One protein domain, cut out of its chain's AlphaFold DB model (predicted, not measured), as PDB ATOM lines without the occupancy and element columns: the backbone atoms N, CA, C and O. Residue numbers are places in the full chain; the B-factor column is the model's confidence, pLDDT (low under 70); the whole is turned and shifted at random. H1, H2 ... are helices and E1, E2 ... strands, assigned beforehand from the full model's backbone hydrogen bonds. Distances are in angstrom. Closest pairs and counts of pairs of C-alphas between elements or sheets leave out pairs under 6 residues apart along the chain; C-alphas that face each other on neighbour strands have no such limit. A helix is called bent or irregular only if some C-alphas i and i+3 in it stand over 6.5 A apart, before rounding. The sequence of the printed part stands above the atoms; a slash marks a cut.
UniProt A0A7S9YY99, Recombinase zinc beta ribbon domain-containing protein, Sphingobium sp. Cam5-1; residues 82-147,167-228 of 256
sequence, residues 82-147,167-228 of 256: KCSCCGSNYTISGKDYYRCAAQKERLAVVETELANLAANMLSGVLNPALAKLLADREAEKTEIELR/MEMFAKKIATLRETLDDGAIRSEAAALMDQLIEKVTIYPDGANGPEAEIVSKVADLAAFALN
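What this domain is: This is residues 82 to 147 and 167 to 228 of the 256 residues of the protein "Recombinase zinc beta ribbon domain-containing protein" of Sphingobium sp. Cam5-1 (UniProt A0A7S9YY99). A small, loose body of two separate strand hairpins, E1 E2 and E3 E4, sends out a long helical arm, H1 then H2, that turns a corner at residues 123 to 127. Elsewhere on the body, H4 leads off from the start of E3 and makes a corner with H3, whose residues 167 to 180 stick out, while short H5 follows E4. The printed part has 128 residues, with five named helices and four named strands in the order E1 E2 H1 H2 H3 H4 E3 E4 H5; the class is mixed, helices and strands, and each two-stranded sheet is antiparallel. The whole is extended, with a radius of gyration of the C-alphas of 23.6 A and spans of 74 by 35 by 31 A, and the arm makes much of that length.

Where its parts are: Find C-alpha 90 at (26.245, -38.005, 44.946), where E1 begins; it takes residues 90 to 93, and E2 follows at 97 to 100. From C-alpha 101 at (24.291, -41.788, 48.333), H1 runs 31.6 A through residues 101 to 122. H2, residues 128 to 147, is 28.9 A long. After the cut come H3, residues 167 to 181, 20.8 A, and H4, residues 184 to 197, 20.3 A. H4 is only just irregular: C-alphas 185 and 188 are 6.6 A apart. E3 takes residues 198 to 204, 17.3 A, and E4 212 to 217, 16.5 A. H5, residues 219 to 226, ends at C-alpha 226 at (40.713, -20.601, 27.818).

How they stand to each other: Start at the hairpin E1 and E2, antiparallel at 134 degrees, where N 91 and O 99 are within hydrogen-bond range at 2.8 A. The closest C-alphas of E1 and H1 are those of Tyr 90 and Ala 101, 5.4 A apart. H1 and H2 are apart. The hairpin E3 and E4 is antiparallel at 164 degrees, with N 202 and O 214 at 2.8 A; look also at residues 82 to 83, paired parallel with 202 to 203 of E3. H3 and H4 only just touch, only at the corner by their link, with 3 pairs of C-alphas within 8 A, the closest Leu 181 and Arg 187 at 5.5 A; their lines are about perpendicular at 77 degrees. H4, with residues 196 to 197 alone, only just touches H5, with 3 such pairs, the closest Leu 197 and Asp 221 at 5.7 A. In H1, H2, H3 and H5 every O i to N i+4 pair is within hydrogen-bond range; in H4, 8 of 10.

The domain as a whole: The C-alphas farthest apart are those of Pro 128 and Asn 228, 74.1 A. Residues 148 to 166 are not printed, and C-alphas 147 and 167 are 41.9 A apart across this cut. Of the links printed whole, E3 to E4 is short and the others are tight. Mean pLDDT of the printed part is 77.2; look for values under 70 in 22 residues, among them 122 to 130 and 144 to 147.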
ATOM      1  N   LYS A  82      30.359 -34.189  45.792       90.44
ATOM      2  CA  LYS A  82      30.392 -34.531  47.219       90.44
ATOM      3  C   LYS A  82      29.309 -33.789  48.000       90.44
ATOM      4  O   LYS A  82      29.014 -32.627  47.736       90.44
ATOM      5  N   CYS A  83      28.744 -34.455  49.001       84.44
ATOM      6  CA  CYS A  83      27.837 -33.846  49.972       84.44
ATOM      7  C   CYS A  83      28.618 -33.124  51.068       84.44
ATOM      8  O   CYS A  83      29.489 -33.737  51.680       84.44
ATOM      9  N   SER A  84      28.272 -31.875  51.378       83.38
ATOM     10  CA  SER A  84      28.871 -31.168  52.516       83.38
ATOM     11  C   SER A  84      28.438 -31.749  53.868       83.38
ATOM     12  O   SER A  84      29.260 -31.855  54.770       83.38
ATOM     13  N   CYS A  85      27.190 -32.217  53.999       75.62
ATOM     14  CA  CYS A  85      26.657 -32.694  55.281       75.62
ATOM     15  C   CYS A  85      27.267 -34.024  55.753       75.62
ATOM     16  O   CYS A  85      27.335 -34.281  56.949       75.62
ATOM     17  N   CYS A  86      27.673 -34.904  54.830       80.12
ATOM     18  CA  CYS A  86      28.162 -36.249  55.178       80.12
ATOM     19  C   CYS A  86      29.414 -36.698  54.410       80.12
ATOM     20  O   CYS A  86      29.845 -37.838  54.566       80.12
ATOM     21  N   GLY A  87      29.965 -35.870  53.519       83.81
ATOM     22  CA  GLY A  87      31.158 -36.192  52.722       83.81
ATOM     23  C   GLY A  87      30.967 -37.264  51.639       83.81
ATOM     24  O   GLY A  87      31.874 -37.507  50.842       83.81
ATOM     25  N   SER A  88      29.797 -37.903  51.576       81.94
ATOM     26  CA  SER A  88      29.512 -38.981  50.627       81.94
ATOM     27  C   SER A  88      29.358 -38.471  49.194       81.94
ATOM     28  O   SER A  88      28.996 -37.316  48.959       81.94
ATOM     29  N   ASN A  89      29.593 -39.356  48.223       89.50
ATOM     30  CA  ASN A  89      29.354 -39.057  46.812       89.50
ATOM     31  C   ASN A  89      27.861 -38.854  46.538       89.50
ATOM     32  O   ASN A  89      27.006 -39.543  47.108       89.50
ATOM     33  N   TYR A  90      27.548 -37.968  45.598       85.62
ATOM     34  CA  TYR A  90      26.245 -38.005  44.946       85.62
ATOM     35  C   TYR A  90      26.240 -39.078  43.858       85.62
ATOM     36  O   TYR A  90      27.217 -39.280  43.138       85.62
ATOM     37  N   THR A  91      25.115 -39.770  43.743       84.75
ATOM     38  CA  THR A  91      24.879 -40.803  42.735       84.75
ATOM     39  C   THR A  91      23.633 -40.465  41.938       84.75
ATOM     40  O   THR A  91      22.709 -39.821  42.442       84.75
ATOM     41  N   ILE A  92      23.602 -40.904  40.684       82.38
ATOM     42  CA  ILE A  92      22.433 -40.740  39.822       82.38
ATOM     43  C   ILE A  92      21.268 -41.520  40.427       82.38
ATOM     44  O   ILE A  92      21.392 -42.684  40.816       82.38
ATOM     45  N   SER A  93      20.128 -40.857  40.529       75.69
ATOM     46  CA  SER A  93      18.861 -41.442  40.931       75.69
ATOM     47  C   SER A  93      17.796 -41.100  39.892       75.69
ATOM     48  O   SER A  93      17.748 -39.991  39.370       75.69
ATOM     49  N   GLY A  94      16.939 -42.072  39.578       74.31
ATOM     50  CA  GLY A  94      15.920 -41.908  38.540       74.31
ATOM     51  C   GLY A  94      16.526 -41.680  37.152       74.31
ATOM     52  O   GLY A  94      17.495 -42.340  36.786       74.31
ATOM     53  N   LYS A  95      15.909 -40.771  36.385       67.69
ATOM     54  CA  LYS A  95      16.299 -40.460  35.004       67.69
ATOM     55  C   LYS A  95      17.547 -39.564  34.959       67.69
ATOM     56  O   LYS A  95      18.571 -40.016  34.468       67.69
ATOM     57  N   ASP A  96      17.477 -38.363  35.554       70.19
ATOM     58  CA  ASP A  96      18.487 -37.306  35.339       70.19
ATOM     59  C   ASP A  96      18.825 -36.456  36.587       70.19
ATOM     60  O   ASP A  96      19.215 -35.296  36.451       70.19
ATOM     61  N   TYR A  97      18.645 -36.954  37.814       77.75
ATOM     62  CA  TYR A  97      18.970 -36.165  39.014       77.75
ATOM     63  C   TYR A  97      19.955 -36.873  39.938       77.75
ATOM     64  O   TYR A  97      19.988 -38.098  40.050       77.75
ATOM     65  N   TYR A  98      20.780 -36.082  40.617       83.31
ATOM     66  CA  TYR A  98      21.760 -36.576  41.573       83.31
ATOM     67  C   TYR A  98      21.176 -36.563  42.986       83.31
ATOM     68  O   TYR A  98      20.504 -35.617  43.390       83.31
ATOM     69  N   ARG A  99      21.468 -37.606  43.766       82.81
ATOM     70  CA  ARG A  99      21.100 -37.698  45.181       82.81
ATOM     71  C   ARG A  99      22.299 -38.138  46.007       82.81
ATOM     72  O   ARG A  99      23.076 -38.985  45.566       82.81
ATOM     73  N   CYS A 100      22.435 -37.592  47.214       84.12
ATOM     74  CA  CYS A 100      23.452 -38.040  48.159       84.12
ATOM     75  C   CYS A 100      23.285 -39.543  48.443       84.12
ATOM     76  O   CYS A 100      22.201 -39.979  48.842       84.12
ATOM     77  N   ALA A 101      24.342 -40.331  48.219       84.31
ATOM     78  CA  ALA A 101      24.291 -41.788  48.333       84.31
ATOM     79  C   ALA A 101      23.960 -42.248  49.760       84.31
ATOM     80  O   ALA A 101      23.030 -43.030  49.943       84.31
ATOM     81  N   ALA A 102      24.643 -41.693  50.767       75.62
ATOM     82  CA  ALA A 102      24.415 -42.047  52.168       75.62
ATOM     83  C   ALA A 102      22.991 -41.717  52.630       75.62
ATOM     84  O   ALA A 102      22.360 -42.516  53.313       75.62
ATOM     85  N   GLN A 103      22.446 -40.570  52.209       75.06
ATOM     86  CA  GLN A 103      21.072 -40.202  52.563       75.06
ATOM     87  C   GLN A 103      20.035 -41.078  51.860       75.06
ATOM     88  O   GLN A 103      19.006 -41.402  52.443       75.06
ATOM     89  N   LYS A 104      20.302 -41.497  50.620       79.88
ATOM     90  CA  LYS A 104      19.441 -42.445  49.903       79.88
ATOM     91  C   LYS A 104      19.406 -43.805  50.601       79.88
ATOM     92  O   LYS A 104      18.328 -44.362  50.774       79.88
ATOM     93  N   GLU A 105      20.565 -44.325  50.992       77.06
ATOM     94  CA  GLU A 105      20.663 -45.600  51.706       77.06
ATOM     95  C   GLU A 105      20.007 -45.513  53.084       77.06
ATOM     96  O   GLU A 105      19.166 -46.347  53.418       77.06
ATOM     97  N   ARG A 106      20.295 -44.450  53.848       74.62
ATOM     98  CA  ARG A 106      19.662 -44.237  55.150       74.62
ATOM     99  C   ARG A 106      18.147 -44.128  55.029       74.62
ATOM    100  O   ARG A 106      17.455 -44.722  55.848       74.62
ATOM    101  N   LEU A 107      17.634 -43.427  54.016       74.12
ATOM    102  CA  LEU A 107      16.196 -43.333  53.777       74.12
ATOM    103  C   LEU A 107      15.574 -44.710  53.518       74.12
ATOM    104  O   LEU A 107      14.571 -45.021  54.143       74.12
ATOM    105  N   ALA A 108      16.185 -45.551  52.679       74.88
ATOM    106  CA  ALA A 108      15.675 -46.898  52.413       74.88
ATOM    107  C   ALA A 108      15.645 -47.773  53.681       74.88
ATOM    108  O   ALA A 108      14.698 -48.533  53.904       74.88
ATOM    109  N   VAL A 109      16.660 -47.638  54.545       75.94
ATOM    110  CA  VAL A 109      16.680 -48.298  55.858       75.94
ATOM    111  C   VAL A 109      15.532 -47.786  56.730       75.94
ATOM    112  O   VAL A 109      14.772 -48.600  57.241       75.94
ATOM    113  N   VAL A 110      15.355 -46.464  56.851       66.19
ATOM    114  CA  VAL A 110      14.257 -45.867  57.636       66.19
ATOM    115  C   VAL A 110      12.889 -46.292  57.099       66.19
ATOM    116  O   VAL A 110      12.015 -46.641  57.881       66.19
ATOM    117  N   GLU A 111      12.685 -46.305  55.782       73.50
ATOM    118  CA  GLU A 111      11.433 -46.755  55.159       73.50
ATOM    119  C   GLU A 111      11.131 -48.218  55.505       73.50
ATOM    120  O   GLU A 111       9.993 -48.557  55.825       73.50
ATOM    121  N   THR A 112      12.156 -49.073  55.518       75.75
ATOM    122  CA  THR A 112      12.024 -50.478  55.925       75.75
ATOM    123  C   THR A 112      11.725 -50.603  57.423       75.75
ATOM    124  O   THR A 112      10.841 -51.364  57.813       75.75
ATOM    125  N   GLU A 113      12.422 -49.842  58.273       73.88
ATOM    126  CA  GLU A 113      12.177 -49.772  59.721       73.88
ATOM    127  C   GLU A 113      10.733 -49.340  60.012       73.88
ATOM    128  O   GLU A 113      10.049 -49.976  60.815       73.88
ATOM    129  N   LEU A 114      10.244 -48.312  59.315       68.56
ATOM    130  CA  LEU A 114       8.873 -47.818  59.430       68.56
ATOM    131  C   LEU A 114       7.851 -48.843  58.938       68.56
ATOM    132  O   LEU A 114       6.847 -49.057  59.614       68.56
ATOM    133  N   ALA A 115       8.100 -49.505  57.808       73.94
ATOM    134  CA  ALA A 115       7.222 -50.557  57.301       73.94
ATOM    135  C   ALA A 115       7.125 -51.733  58.286       73.94
ATOM    136  O   ALA A 115       6.029 -52.214  58.572       73.94
ATOM    137  N   ASN A 116       8.253 -52.150  58.866       70.88
ATOM    138  CA  ASN A 116       8.299 -53.199  59.884       70.88
ATOM    139  C   ASN A 116       7.576 -52.780  61.167       70.88
ATOM    140  O   ASN A 116       6.826 -53.564  61.745       70.88
ATOM    141  N   LEU A 117       7.770 -51.538  61.614       72.25
ATOM    142  CA  LEU A 117       7.100 -51.004  62.795       72.25
ATOM    143  C   LEU A 117       5.584 -50.901  62.581       72.25
ATOM    144  O   LEU A 117       4.821 -51.314  63.451       72.25
ATOM    145  N   ALA A 118       5.145 -50.442  61.407       78.31
ATOM    146  CA  ALA A 118       3.737 -50.416  61.024       78.31
ATOM    147  C   ALA A 118       3.136 -51.831  60.961       78.31
ATOM    148  O   ALA A 118       2.047 -52.059  61.486       78.31
ATOM    149  N   ALA A 119       3.858 -52.804  60.398       74.00
ATOM    150  CA  ALA A 119       3.433 -54.205  60.374       74.00
ATOM    151  C   ALA A 119       3.317 -54.799  61.791       74.00
ATOM    152  O   ALA A 119       2.331 -55.468  62.103       74.00
ATOM    153  N   ASN A 120       4.270 -54.496  62.678       69.25
ATOM    154  CA  ASN A 120       4.232 -54.923  64.077       69.25
ATOM    155  C   ASN A 120       3.064 -54.280  64.843       69.25
ATOM    156  O   ASN A 120       2.392 -54.967  65.613       69.25
ATOM    157  N   MET A 121       2.764 -53.000  64.593       71.00
ATOM    158  CA  MET A 121       1.581 -52.331  65.150       71.00
ATOM    159  C   MET A 121       0.276 -52.989  64.682       71.00
ATOM    160  O   MET A 121      -0.604 -53.236  65.502       71.00
ATOM    161  N   LEU A 122       0.169 -53.340  63.396       63.81
ATOM    162  CA  LEU A 122      -0.988 -54.058  62.847       63.81
ATOM    163  C   LEU A 122      -1.120 -55.485  63.407       63.81
ATOM    164  O   LEU A 122      -2.234 -55.979  63.559       63.81
ATOM    165  N   SER A 123      -0.004 -56.131  63.763       65.06
ATOM    166  CA  SER A 123       0.009 -57.454  64.410       65.06
ATOM    167  C   SER A 123      -0.406 -57.440  65.893       65.06
ATOM    168  O   SER A 123      -0.527 -58.496  66.508       65.06
ATOM    169  N   GLY A 124      -0.655 -56.258  66.472       57.72
ATOM    170  CA  GLY A 124      -1.297 -56.115  67.780       57.72
ATOM    171  C   GLY A 124      -0.397 -56.320  69.000       57.72
ATOM    172  O   GLY A 124      -0.903 -56.300  70.121       57.72
ATOM    173  N   VAL A 125       0.925 -56.448  68.847       61.25
ATOM    174  CA  VAL A 125       1.847 -56.450  70.000       61.25
ATOM    175  C   VAL A 125       2.205 -55.008  70.372       61.25
ATOM    176  O   VAL A 125       3.342 -54.558  70.255       61.25
ATOM    177  N   LEU A 126       1.204 -54.251  70.816       58.97
ATOM    178  CA  LEU A 126       1.423 -52.957  71.456       58.97
ATOM    179  C   LEU A 126       1.653 -53.201  72.946       58.97
ATOM    180  O   LEU A 126       0.721 -53.449  73.709       58.97
ATOM    181  N   ASN A 127       2.918 -53.135  73.366       66.56
ATOM    182  CA  ASN A 127       3.248 -53.057  74.785       66.56
ATOM    183  C   ASN A 127       2.495 -51.844  75.380       66.56
ATOM    184  O   ASN A 127       2.607 -50.748  74.823       66.56
ATOM    185  N   PRO A 128       1.747 -51.995  76.488       69.00
ATOM    186  CA  PRO A 128       0.987 -50.902  77.103       69.00
ATOM    187  C   PRO A 128       1.841 -49.664  77.430       69.00
ATOM    188  O   PRO A 128       1.335 -48.544  77.401       69.00
ATOM    189  N   ALA A 129       3.148 -49.834  77.662       68.44
ATOM    190  CA  ALA A 129       4.082 -48.719  77.820       68.44
ATOM    191  C   ALA A 129       4.241 -47.883  76.534       68.44
ATOM    192  O   ALA A 129       4.338 -46.660  76.600       68.44
ATOM    193  N   LEU A 130       4.232 -48.534  75.367       69.88
ATOM    194  CA  LEU A 130       4.377 -47.888  74.062       69.88
ATOM    195  C   LEU A 130       3.108 -47.112  73.678       69.88
ATOM    196  O   LEU A 130       3.206 -46.000  73.171       69.88
ATOM    197  N   ALA A 131       1.927 -47.666  73.976       70.06
ATOM    198  CA  ALA A 131       0.643 -47.000  73.744       70.06
ATOM    199  C   ALA A 131       0.494 -45.726  74.594       70.06
ATOM    200  O   ALA A 131       0.079 -44.685  74.086       70.06
ATOM    201  N   LYS A 132       0.900 -45.784  75.871       75.31
ATOM    202  CA  LYS A 132       0.920 -44.609  76.753       75.31
ATOM    203  C   LYS A 132       1.904 -43.546  76.265       75.31
ATOM    204  O   LYS A 132       1.550 -42.376  76.199       75.31
ATOM    205  N   LEU A 133       3.115 -43.952  75.878       70.75
ATOM    206  CA  LEU A 133       4.120 -43.023  75.364       70.75
ATOM    207  C   LEU A 133       3.641 -42.326  74.083       70.75
ATOM    208  O   LEU A 133       3.891 -41.133  73.934       70.75
ATOM    209  N   LEU A 134       2.933 -43.035  73.194       70.50
ATOM    210  CA  LEU A 134       2.342 -42.455  71.987       70.50
ATOM    211  C   LEU A 134       1.285 -41.393  72.330       70.50
ATOM    212  O   LEU A 134       1.370 -40.276  71.831       70.50
ATOM    213  N   ALA A 135       0.361 -41.710  73.243       74.25
ATOM    214  CA  ALA A 135      -0.663 -40.774  73.703       74.25
ATOM    215  C   ALA A 135      -0.054 -39.522  74.368       74.25
ATOM    216  O   ALA A 135      -0.488 -38.404  74.096       74.25
ATOM    217  N   ASP A 136       0.995 -39.693  75.181       74.12
ATOM    218  CA  ASP A 136       1.704 -38.580  75.825       74.12
ATOM    219  C   ASP A 136       2.394 -37.668  74.789       74.12
ATOM    220  O   ASP A 136       2.376 -36.445  74.928       74.12
ATOM    221  N   ARG A 137       2.989 -38.241  73.727       69.00
ATOM    222  CA  ARG A 137       3.620 -37.466  72.640       69.00
ATOM    223  C   ARG A 137       2.597 -36.775  71.744       69.00
ATOM    224  O   ARG A 137       2.860 -35.665  71.291       69.00
ATOM    225  N   GLU A 138       1.450 -37.397  71.483       70.81
ATOM    226  CA  GLU A 138       0.355 -36.765  70.739       70.81
ATOM    227  C   GLU A 138      -0.239 -35.590  71.523       70.81
ATOM    228  O   GLU A 138      -0.437 -34.523  70.944       70.81
ATOM    229  N   ALA A 139      -0.416 -35.729  72.840       75.81
ATOM    230  CA  ALA A 139      -0.834 -34.631  73.710       75.81
ATOM    231  C   ALA A 139       0.187 -33.476  73.706       75.81
ATOM    232  O   ALA A 139      -0.177 -32.313  73.527       75.81
ATOM    233  N   GLU A 140       1.479 -33.789  73.823       66.69
ATOM    234  CA  GLU A 140       2.561 -32.800  73.764       66.69
ATOM    235  C   GLU A 140       2.639 -32.103  72.397       66.69
ATOM    236  O   GLU A 140       2.778 -30.882  72.330       66.69
ATOM    237  N   LYS A 141       2.462 -32.846  71.298       57.62
ATOM    238  CA  LYS A 141       2.360 -32.286  69.946       57.62
ATOM    239  C   LYS A 141       1.177 -31.326  69.837       57.62
ATOM    240  O   LYS A 141       1.365 -30.223  69.333       57.62
ATOM    241  N   THR A 142      -0.006 -31.705  70.327       69.56
ATOM    242  CA  THR A 142      -1.180 -30.818  70.287       69.56
ATOM    243  C   THR A 142      -0.964 -29.542  71.101       69.56
ATOM    244  O   THR A 142      -1.318 -28.461  70.642       69.56
ATOM    245  N   GLU A 143      -0.301 -29.628  72.256       74.00
ATOM    246  CA  GLU A 143       0.056 -28.463  73.076       74.00
ATOM    247  C   GLU A 143       1.065 -27.544  72.363       74.00
ATOM    248  O   GLU A 143       0.935 -26.319  72.395       74.00
ATOM    249  N   ILE A 144       2.061 -28.115  71.678       53.19
ATOM    250  CA  ILE A 144       3.052 -27.356  70.900       53.19
ATOM    251  C   ILE A 144       2.402 -26.700  69.672       53.19
ATOM    252  O   ILE A 144       2.660 -25.527  69.400       53.19
ATOM    253  N   GLU A 145       1.527 -27.413  68.961       57.34
ATOM    254  CA  GLU A 145       0.759 -26.884  67.826       57.34
ATOM    255  C   GLU A 145      -0.183 -25.745  68.246       57.34
ATOM    256  O   GLU A 145      -0.390 -24.812  67.471       57.34
ATOM    257  N   LEU A 146      -0.699 -25.770  69.480       66.88
ATOM    258  CA  LEU A 146      -1.490 -24.682  70.063       66.88
ATOM    259  C   LEU A 146      -0.638 -23.471  70.487       66.88
ATOM    260  O   LEU A 146      -1.136 -22.344  70.468       66.88
ATOM    261  N   ARG A 147       0.636 -23.673  70.860       62.19
ATOM    262  CA  ARG A 147       1.572 -22.599  71.258       62.19
ATOM    263  C   ARG A 147       2.265 -21.905  70.092       62.19
ATOM    264  O   ARG A 147       2.723 -20.774  70.256       62.19
ATOM    265  N   MET A 167      14.954 -14.440  31.409       78.31
ATOM    266  CA  MET A 167      14.792 -15.717  32.109       78.31
ATOM    267  C   MET A 167      14.359 -16.827  31.149       78.31
ATOM    268  O   MET A 167      14.926 -17.918  31.188       78.31
ATOM    269  N   GLU A 168      13.430 -16.544  30.234       81.00
ATOM    270  CA  GLU A 168      13.019 -17.484  29.185       81.00
ATOM    271  C   GLU A 168      14.171 -17.825  28.231       81.00
ATOM    272  O   GLU A 168      14.418 -18.997  27.937       81.00
ATOM    273  N   MET A 169      14.925 -16.819  27.773       82.25
ATOM    274  CA  MET A 169      16.082 -17.030  26.899       82.25
ATOM    275  C   MET A 169      17.180 -17.843  27.587       82.25
ATOM    276  O   MET A 169      17.768 -18.731  26.969       82.25
ATOM    277  N   PHE A 170      17.463 -17.554  28.856       78.44
ATOM    278  CA  PHE A 170      18.450 -18.286  29.642       78.44
ATOM    279  C   PHE A 170      18.014 -19.735  29.883       78.44
ATOM    280  O   PHE A 170      18.787 -20.650  29.606       78.44
ATOM    281  N   ALA A 171      16.761 -19.956  30.290       81.19
ATOM    282  CA  ALA A 171      16.196 -21.294  30.454       81.19
ATOM    283  C   ALA A 171      16.262 -22.100  29.149       81.19
ATOM    284  O   ALA A 171      16.658 -23.264  29.168       81.19
ATOM    285  N   LYS A 172      15.960 -21.472  28.005       85.56
ATOM    286  CA  LYS A 172      16.068 -22.110  26.689       85.56
ATOM    287  C   LYS A 172      17.513 -22.490  26.356       85.56
ATOM    288  O   LYS A 172      17.751 -23.610  25.918       85.56
ATOM    289  N   LYS A 173      18.483 -21.603  26.611       84.69
ATOM    290  CA  LYS A 173      19.913 -21.902  26.412       84.69
ATOM    291  C   LYS A 173      20.392 -23.049  27.305       84.69
ATOM    292  O   LYS A 173      21.100 -23.924  26.817       84.69
ATOM    293  N   ILE A 174      19.984 -23.077  28.577       86.44
ATOM    294  CA  ILE A 174      20.292 -24.188  29.493       86.44
ATOM    295  C   ILE A 174      19.664 -25.490  29.000       86.44
ATOM    296  O   ILE A 174      20.331 -26.521  29.016       86.44
ATOM    297  N   ALA A 175      18.405 -25.460  28.558       83.06
ATOM    298  CA  ALA A 175      17.722 -26.645  28.050       83.06
ATOM    299  C   ALA A 175      18.450 -27.227  26.831       83.06
ATOM    300  O   ALA A 175      18.760 -28.414  26.820       83.06
ATOM    301  N   THR A 176      18.818 -26.380  25.865       87.62
ATOM    302  CA  THR A 176      19.599 -26.798  24.693       87.62
ATOM    303  C   THR A 176      20.961 -27.364  25.088       87.62
ATOM    304  O   THR A 176      21.352 -28.409  24.581       87.62
ATOM    305  N   LEU A 177      21.672 -26.715  26.016       85.31
ATOM    306  CA  LEU A 177      22.958 -27.214  26.509       85.31
ATOM    307  C   LEU A 177      22.816 -28.579  27.196       85.31
ATOM    308  O   LEU A 177      23.668 -29.446  27.038       85.31
ATOM    309  N   ARG A 178      21.742 -28.784  27.959       81.56
ATOM    310  CA  ARG A 178      21.464 -30.072  28.595       81.56
ATOM    311  C   ARG A 178      21.211 -31.158  27.553       81.56
ATOM    312  O   ARG A 178      21.788 -32.230  27.668       81.56
ATOM    313  N   GLU A 179      20.389 -30.877  26.545       83.50
ATOM    314  CA  GLU A 179      20.084 -31.834  25.473       83.50
ATOM    315  C   GLU A 179      21.338 -32.259  24.703       83.50
ATOM    316  O   GLU A 179      21.529 -33.450  24.465       83.50
ATOM    317  N   THR A 180      22.227 -31.319  24.364       85.25
ATOM    318  CA  THR A 180      23.478 -31.648  23.661       85.25
ATOM    319  C   THR A 180      24.437 -32.455  24.532       85.25
ATOM    320  O   THR A 180      25.041 -33.415  24.059       85.25
ATOM    321  N   LEU A 181      24.546 -32.117  25.819       83.12
ATOM    322  CA  LEU A 181      25.347 -32.867  26.791       83.12
ATOM    323  C   LEU A 181      24.761 -34.254  27.121       83.12
ATOM    324  O   LEU A 181      25.469 -35.122  27.644       83.12
ATOM    325  N   ASP A 182      23.485 -34.481  26.806       77.38
ATOM    326  CA  ASP A 182      22.816 -35.768  26.959       77.38
ATOM    327  C   ASP A 182      22.971 -36.710  25.753       77.38
ATOM    328  O   ASP A 182      22.631 -37.899  25.859       77.38
ATOM    329  N   ASP A 183      23.555 -36.246  24.649       83.56
ATOM    330  CA  ASP A 183      23.930 -37.110  23.533       83.56
ATOM    331  C   ASP A 183      25.043 -38.085  23.960       83.56
ATOM    332  O   ASP A 183      26.087 -37.696  24.482       83.56
ATOM    333  N   GLY A 184      24.828 -39.384  23.735       74.62
ATOM    334  CA  GLY A 184      25.779 -40.430  24.102       74.62
ATOM    335  C   GLY A 184      27.138 -40.320  23.407       74.62
ATOM    336  O   GLY A 184      28.121 -40.764  23.995       74.62
ATOM    337  N   ALA A 185      27.201 -39.729  22.209       79.12
ATOM    338  CA  ALA A 185      28.457 -39.509  21.490       79.12
ATOM    339  C   ALA A 185      29.294 -38.384  22.124       79.12
ATOM    340  O   ALA A 185      30.509 -38.511  22.238       79.12
ATOM    341  N   ILE A 186      28.638 -37.317  22.589       81.38
ATOM    342  CA  ILE A 186      29.291 -36.128  23.164       81.38
ATOM    343  C   ILE A 186      29.591 -36.335  24.654       81.38
ATOM    344  O   ILE A 186      30.612 -35.881  25.168       81.38
ATOM    345  N   ARG A 187      28.726 -37.063  25.369       81.19
ATOM    346  CA  ARG A 187      28.783 -37.202  26.830       81.19
ATOM    347  C   ARG A 187      30.103 -37.774  27.342       81.19
ATOM    348  O   ARG A 187      30.568 -37.342  28.392       81.19
ATOM    349  N   SER A 188      30.707 -38.744  26.652       79.12
ATOM    350  CA  SER A 188      31.982 -39.330  27.092       79.12
ATOM    351  C   SER A 188      33.143 -38.347  26.991       79.12
ATOM    352  O   SER A 188      33.974 -38.296  27.896       79.12
ATOM    353  N   GLU A 189      33.182 -37.561  25.917       81.88
ATOM    354  CA  GLU A 189      34.199 -36.530  25.709       81.88
ATOM    355  C   GLU A 189      34.001 -35.374  26.695       81.88
ATOM    356  O   GLU A 189      34.932 -34.976  27.391       81.88
ATOM    357  N   ALA A 190      32.757 -34.916  26.858       84.06
ATOM    358  CA  ALA A 190      32.405 -33.889  27.829       84.06
ATOM    359  C   ALA A 190      32.725 -34.311  29.274       84.06
ATOM    360  O   ALA A 190      33.229 -33.499  30.045       84.06
ATOM    361  N   ALA A 191      32.486 -35.576  29.645       82.44
ATOM    362  CA  ALA A 191      32.842 -36.091  30.967       82.44
ATOM    363  C   ALA A 191      34.362 -36.070  31.200       82.44
ATOM    364  O   ALA A 191      34.800 -35.691  32.281       82.44
ATOM    365  N   ALA A 192      35.160 -36.438  30.191       82.00
ATOM    366  CA  ALA A 192      36.617 -36.399  30.287       82.00
ATOM    367  C   ALA A 192      37.140 -34.962  30.444       82.00
ATOM    368  O   ALA A 192      38.001 -34.706  31.284       82.00
ATOM    369  N   LEU A 193      36.575 -34.011  29.695       84.12
ATOM    370  CA  LEU A 193      36.914 -32.591  29.825       84.12
ATOM    371  C   LEU A 193      36.525 -32.031  31.199       84.12
ATOM    372  O   LEU A 193      37.305 -31.305  31.810       84.12
ATOM    373  N   MET A 194      35.340 -32.375  31.711       85.12
ATOM    374  CA  MET A 194      34.913 -31.943  33.046       85.12
ATOM    375  C   MET A 194      35.822 -32.499  34.147       85.12
ATOM    376  O   MET A 194      36.163 -31.751  35.053       85.12
ATOM    377  N   ASP A 195      36.259 -33.756  34.051       83.38
ATOM    378  CA  ASP A 195      37.189 -34.378  35.009       83.38
ATOM    379  C   ASP A 195      38.592 -33.741  34.979       83.38
ATOM    380  O   ASP A 195      39.276 -33.635  35.999       83.38
ATOM    381  N   GLN A 196      39.020 -33.250  33.812       84.31
ATOM    382  CA  GLN A 196      40.261 -32.489  33.696       84.31
ATOM    383  C   GLN A 196      40.142 -31.112  34.367       84.31
ATOM    384  O   GLN A 196      41.012 -30.741  35.153       84.31
ATOM    385  N   LEU A 197      39.075 -30.362  34.068       86.94
ATOM    386  CA  LEU A 197      38.930 -28.956  34.473       86.94
ATOM    387  C   LEU A 197      38.446 -28.777  35.920       86.94
ATOM    388  O   LEU A 197      38.818 -27.808  36.591       86.94
ATOM    389  N   ILE A 198      37.591 -29.680  36.397       89.44
ATOM    390  CA  ILE A 198      36.928 -29.580  37.696       89.44
ATOM    391  C   ILE A 198      37.627 -30.508  38.681       89.44
ATOM    392  O   ILE A 198      37.702 -31.713  38.482       89.44
ATOM    393  N   GLU A 199      38.106 -29.946  39.788       88.38
ATOM    394  CA  GLU A 199      38.726 -30.720  40.863       88.38
ATOM    395  C   GLU A 199      37.670 -31.334  41.787       88.38
ATOM    396  O   GLU A 199      37.773 -32.494  42.188       88.38
ATOM    397  N   LYS A 200      36.645 -30.554  42.149       89.00
ATOM    398  CA  LYS A 200      35.605 -30.987  43.086       89.00
ATOM    399  C   LYS A 200      34.344 -30.149  42.941       89.00
ATOM    400  O   LYS A 200      34.414 -28.931  42.810       89.00
ATOM    401  N   VAL A 201      33.185 -30.789  43.073       91.94
ATOM    402  CA  VAL A 201      31.897 -30.103  43.250       91.94
ATOM    403  C   VAL A 201      31.343 -30.448  44.629       91.94
ATOM    404  O   VAL A 201      31.110 -31.617  44.929       91.94
ATOM    405  N   THR A 202      31.122 -29.452  45.483       88.62
ATOM    406  CA  THR A 202      30.514 -29.627  46.808       88.62
ATOM    407  C   THR A 202      29.082 -29.106  46.782       88.62
ATOM    408  O   THR A 202      28.857 -27.947  46.453       88.62
ATOM    409  N   ILE A 203      28.110 -29.946  47.139       85.06
ATOM    410  CA  ILE A 203      26.700 -29.551  47.255       85.06
ATOM    411  C   ILE A 203      26.344 -29.336  48.723       85.06
ATOM    412  O   ILE A 203      26.561 -30.226  49.552       85.06
ATOM    413  N   TYR A 204      25.744 -28.183  49.001       84.88
ATOM    414  CA  TYR A 204      25.178 -27.764  50.277       84.88
ATOM    415  C   TYR A 204      23.648 -27.837  50.183       84.88
ATOM    416  O   TYR A 204      23.020 -26.911  49.672       84.88
ATOM    417  N   PRO A 205      23.025 -28.951  50.603       76.12
ATOM    418  CA  PRO A 205      21.591 -29.163  50.410       76.12
ATOM    419  C   PRO A 205      20.719 -28.195  51.225       76.12
ATOM    420  O   PRO A 205      19.632 -27.854  50.771       76.12
ATOM    421  N   ASP A 206      21.215 -27.733  52.375       77.69
ATOM    422  CA  ASP A 206      20.480 -26.901  53.335       77.69
ATOM    423  C   ASP A 206      20.831 -25.402  53.205       77.69
ATOM    424  O   ASP A 206      20.843 -24.667  54.193       77.69
ATOM    425  N   GLY A 207      21.178 -24.949  51.994       71.81
ATOM    426  CA  GLY A 207      21.477 -23.542  51.720       71.81
ATOM    427  C   GLY A 207      20.272 -22.632  51.974       71.81
ATOM    428  O   GLY A 207      19.115 -23.050  51.873       71.81
ATOM    429  N   ALA A 208      20.532 -21.362  52.295       70.94
ATOM    430  CA  ALA A 208      19.488 -20.416  52.703       70.94
ATOM    431  C   ALA A 208      18.419 -20.197  51.615       70.94
ATOM    432  O   ALA A 208      17.269 -19.903  51.934       70.94
ATOM    433  N   ASN A 209      18.788 -20.376  50.340       72.31
ATOM    434  CA  ASN A 209      17.900 -20.235  49.183       72.31
ATOM    435  C   ASN A 209      17.659 -21.563  48.436       72.31
ATOM    436  O   ASN A 209      17.273 -21.556  47.266       72.31
ATOM    437  N   GLY A 210      17.882 -22.702  49.098       73.31
ATOM    438  CA  GLY A 210      17.830 -24.036  48.496       73.31
ATOM    439  C   GLY A 210      19.221 -24.647  48.290       73.31
ATOM    440  O   GLY A 210      20.197 -24.150  48.846       73.31
ATOM    441  N   PRO A 211      19.331 -25.742  47.515       76.25
ATOM    442  CA  PRO A 211      20.598 -26.437  47.326       76.25
ATOM    443  C   PRO A 211      21.624 -25.540  46.630       76.25
ATOM    444  O   PRO A 211      21.434 -25.139  45.482       76.25
ATOM    445  N   GLU A 212      22.730 -25.265  47.312       85.88
ATOM    446  CA  GLU A 212      23.841 -24.471  46.794       85.88
ATOM    447  C   GLU A 212      24.989 -25.388  46.355       85.88
ATOM    448  O   GLU A 212      25.161 -26.495  46.872       85.88
ATOM    449  N   ALA A 213      25.773 -24.948  45.371       85.00
ATOM    450  CA  ALA A 213      26.887 -25.712  44.827       85.00
ATOM    451  C   ALA A 213      28.153 -24.855  44.784       85.00
ATOM    452  O   ALA A 213      28.153 -23.757  44.235       85.00
ATOM    453  N   GLU A 214      29.241 -25.392  45.318       88.25
ATOM    454  CA  GLU A 214      30.584 -24.834  45.211       88.25
ATOM    455  C   GLU A 214      31.396 -25.688  44.236       88.25
ATOM    456  O   GLU A 214      31.442 -26.914  44.362       88.25
ATOM    457  N   ILE A 215      32.035 -25.046  43.259       90.56
ATOM    458  CA  ILE A 215      32.837 -25.714  42.233       90.56
ATOM    459  C   ILE A 215      34.286 -25.268  42.396       90.56
ATOM    460  O   ILE A 215      34.607 -24.095  42.215       90.56
ATOM    461  N   VAL A 216      35.161 -26.219  42.705       88.00
ATOM    462  CA  VAL A 216      36.611 -26.031  42.749       88.00
ATOM    463  C   VAL A 216      37.192 -26.556  41.444       88.00
ATOM    464  O   VAL A 216      36.897 -27.676  41.021       88.00
ATOM    465  N   SER A 217      38.000 -25.733  40.788       85.50
ATOM    466  CA  SER A 217      38.586 -26.008  39.476       85.50
ATOM    467  C   SER A 217      40.092 -25.800  39.506       85.50
ATOM    468  O   SER A 217      40.614 -25.004  40.292       85.50
ATOM    469  N   LYS A 218      40.797 -26.501  38.620       83.00
ATOM    470  CA  LYS A 218      42.244 -26.357  38.484       83.00
ATOM    471  C   LYS A 218      42.525 -25.131  37.624       83.00
ATOM    472  O   LYS A 218      42.346 -25.151  36.410       83.00
ATOM    473  N   VAL A 219      42.967 -24.046  38.258       78.62
ATOM    474  CA  VAL A 219      43.189 -22.747  37.592       78.62
ATOM    475  C   VAL A 219      44.134 -22.864  36.387       78.62
ATOM    476  O   VAL A 219      43.906 -22.215  35.370       78.62
ATOM    477  N   ALA A 220      45.158 -23.720  36.469       77.44
ATOM    478  CA  ALA A 220      46.085 -23.968  35.364       77.44
ATOM    479  C   ALA A 220      45.396 -24.619  34.150       77.44
ATOM    480  O   ALA A 220      45.605 -24.177  33.021       77.44
ATOM    481  N   ASP A 221      44.533 -25.612  34.382       77.81
ATOM    482  CA  ASP A 221      43.797 -26.298  33.318       77.81
ATOM    483  C   ASP A 221      42.737 -25.383  32.696       77.81
ATOM    484  O   ASP A 221      42.561 -25.376  31.479       77.81
ATOM    485  N   LEU A 222      42.092 -24.536  33.507       78.06
ATOM    486  CA  LEU A 222      41.186 -23.501  33.009       78.06
ATOM    487  C   LEU A 222      41.903 -22.464  32.143       78.06
ATOM    488  O   LEU A 222      41.377 -22.084  31.101       78.06
ATOM    489  N   ALA A 223      43.088 -22.005  32.551       74.12
ATOM    490  CA  ALA A 223      43.868 -21.048  31.774       74.12
ATOM    491  C   ALA A 223      44.327 -21.652  30.438       74.12
ATOM    492  O   ALA A 223      44.171 -21.019  29.397       74.12
ATOM    493  N   ALA A 224      44.823 -22.893  30.450       74.50
ATOM    494  CA  ALA A 224      45.203 -23.611  29.236       74.50
ATOM    495  C   ALA A 224      44.003 -23.846  28.302       74.50
ATOM    496  O   ALA A 224      44.115 -23.667  27.092       74.50
ATOM    497  N   PHE A 225      42.839 -24.186  28.862       73.44
ATOM    498  CA  PHE A 225      41.608 -24.341  28.094       73.44
ATOM    499  C   PHE A 225      41.122 -23.012  27.505       73.44
ATOM    500  O   PHE A 225      40.718 -22.973  26.348       73.44
ATOM    501  N   ALA A 226      41.172 -21.915  28.265       72.06
ATOM    502  CA  ALA A 226      40.713 -20.601  27.818       72.06
ATOM    503  C   ALA A 226      41.616 -19.960  26.751       72.06
ATOM    504  O   ALA A 226      41.141 -19.124  25.990       72.06
ATOM    505  N   LEU A 227      42.895 -20.344  26.693       70.50
ATOM    506  CA  LEU A 227      43.885 -19.858  25.725       70.50
ATOM    507  C   LEU A 227      43.966 -20.722  24.452       70.50
ATOM    508  O   LEU A 227      44.925 -20.599  23.693       70.50
ATOM    509  N   ASN A 228      42.997 -21.616  24.229       66.25
ATOM    510  CA  ASN A 228      42.973 -22.494  23.060       66.25
ATOM    511  C   ASN A 228      42.742 -21.726  21.741       66.25
ATOM    512  O   ASN A 228      42.394 -20.548  21.739       66.25
TER     513      ASN A 228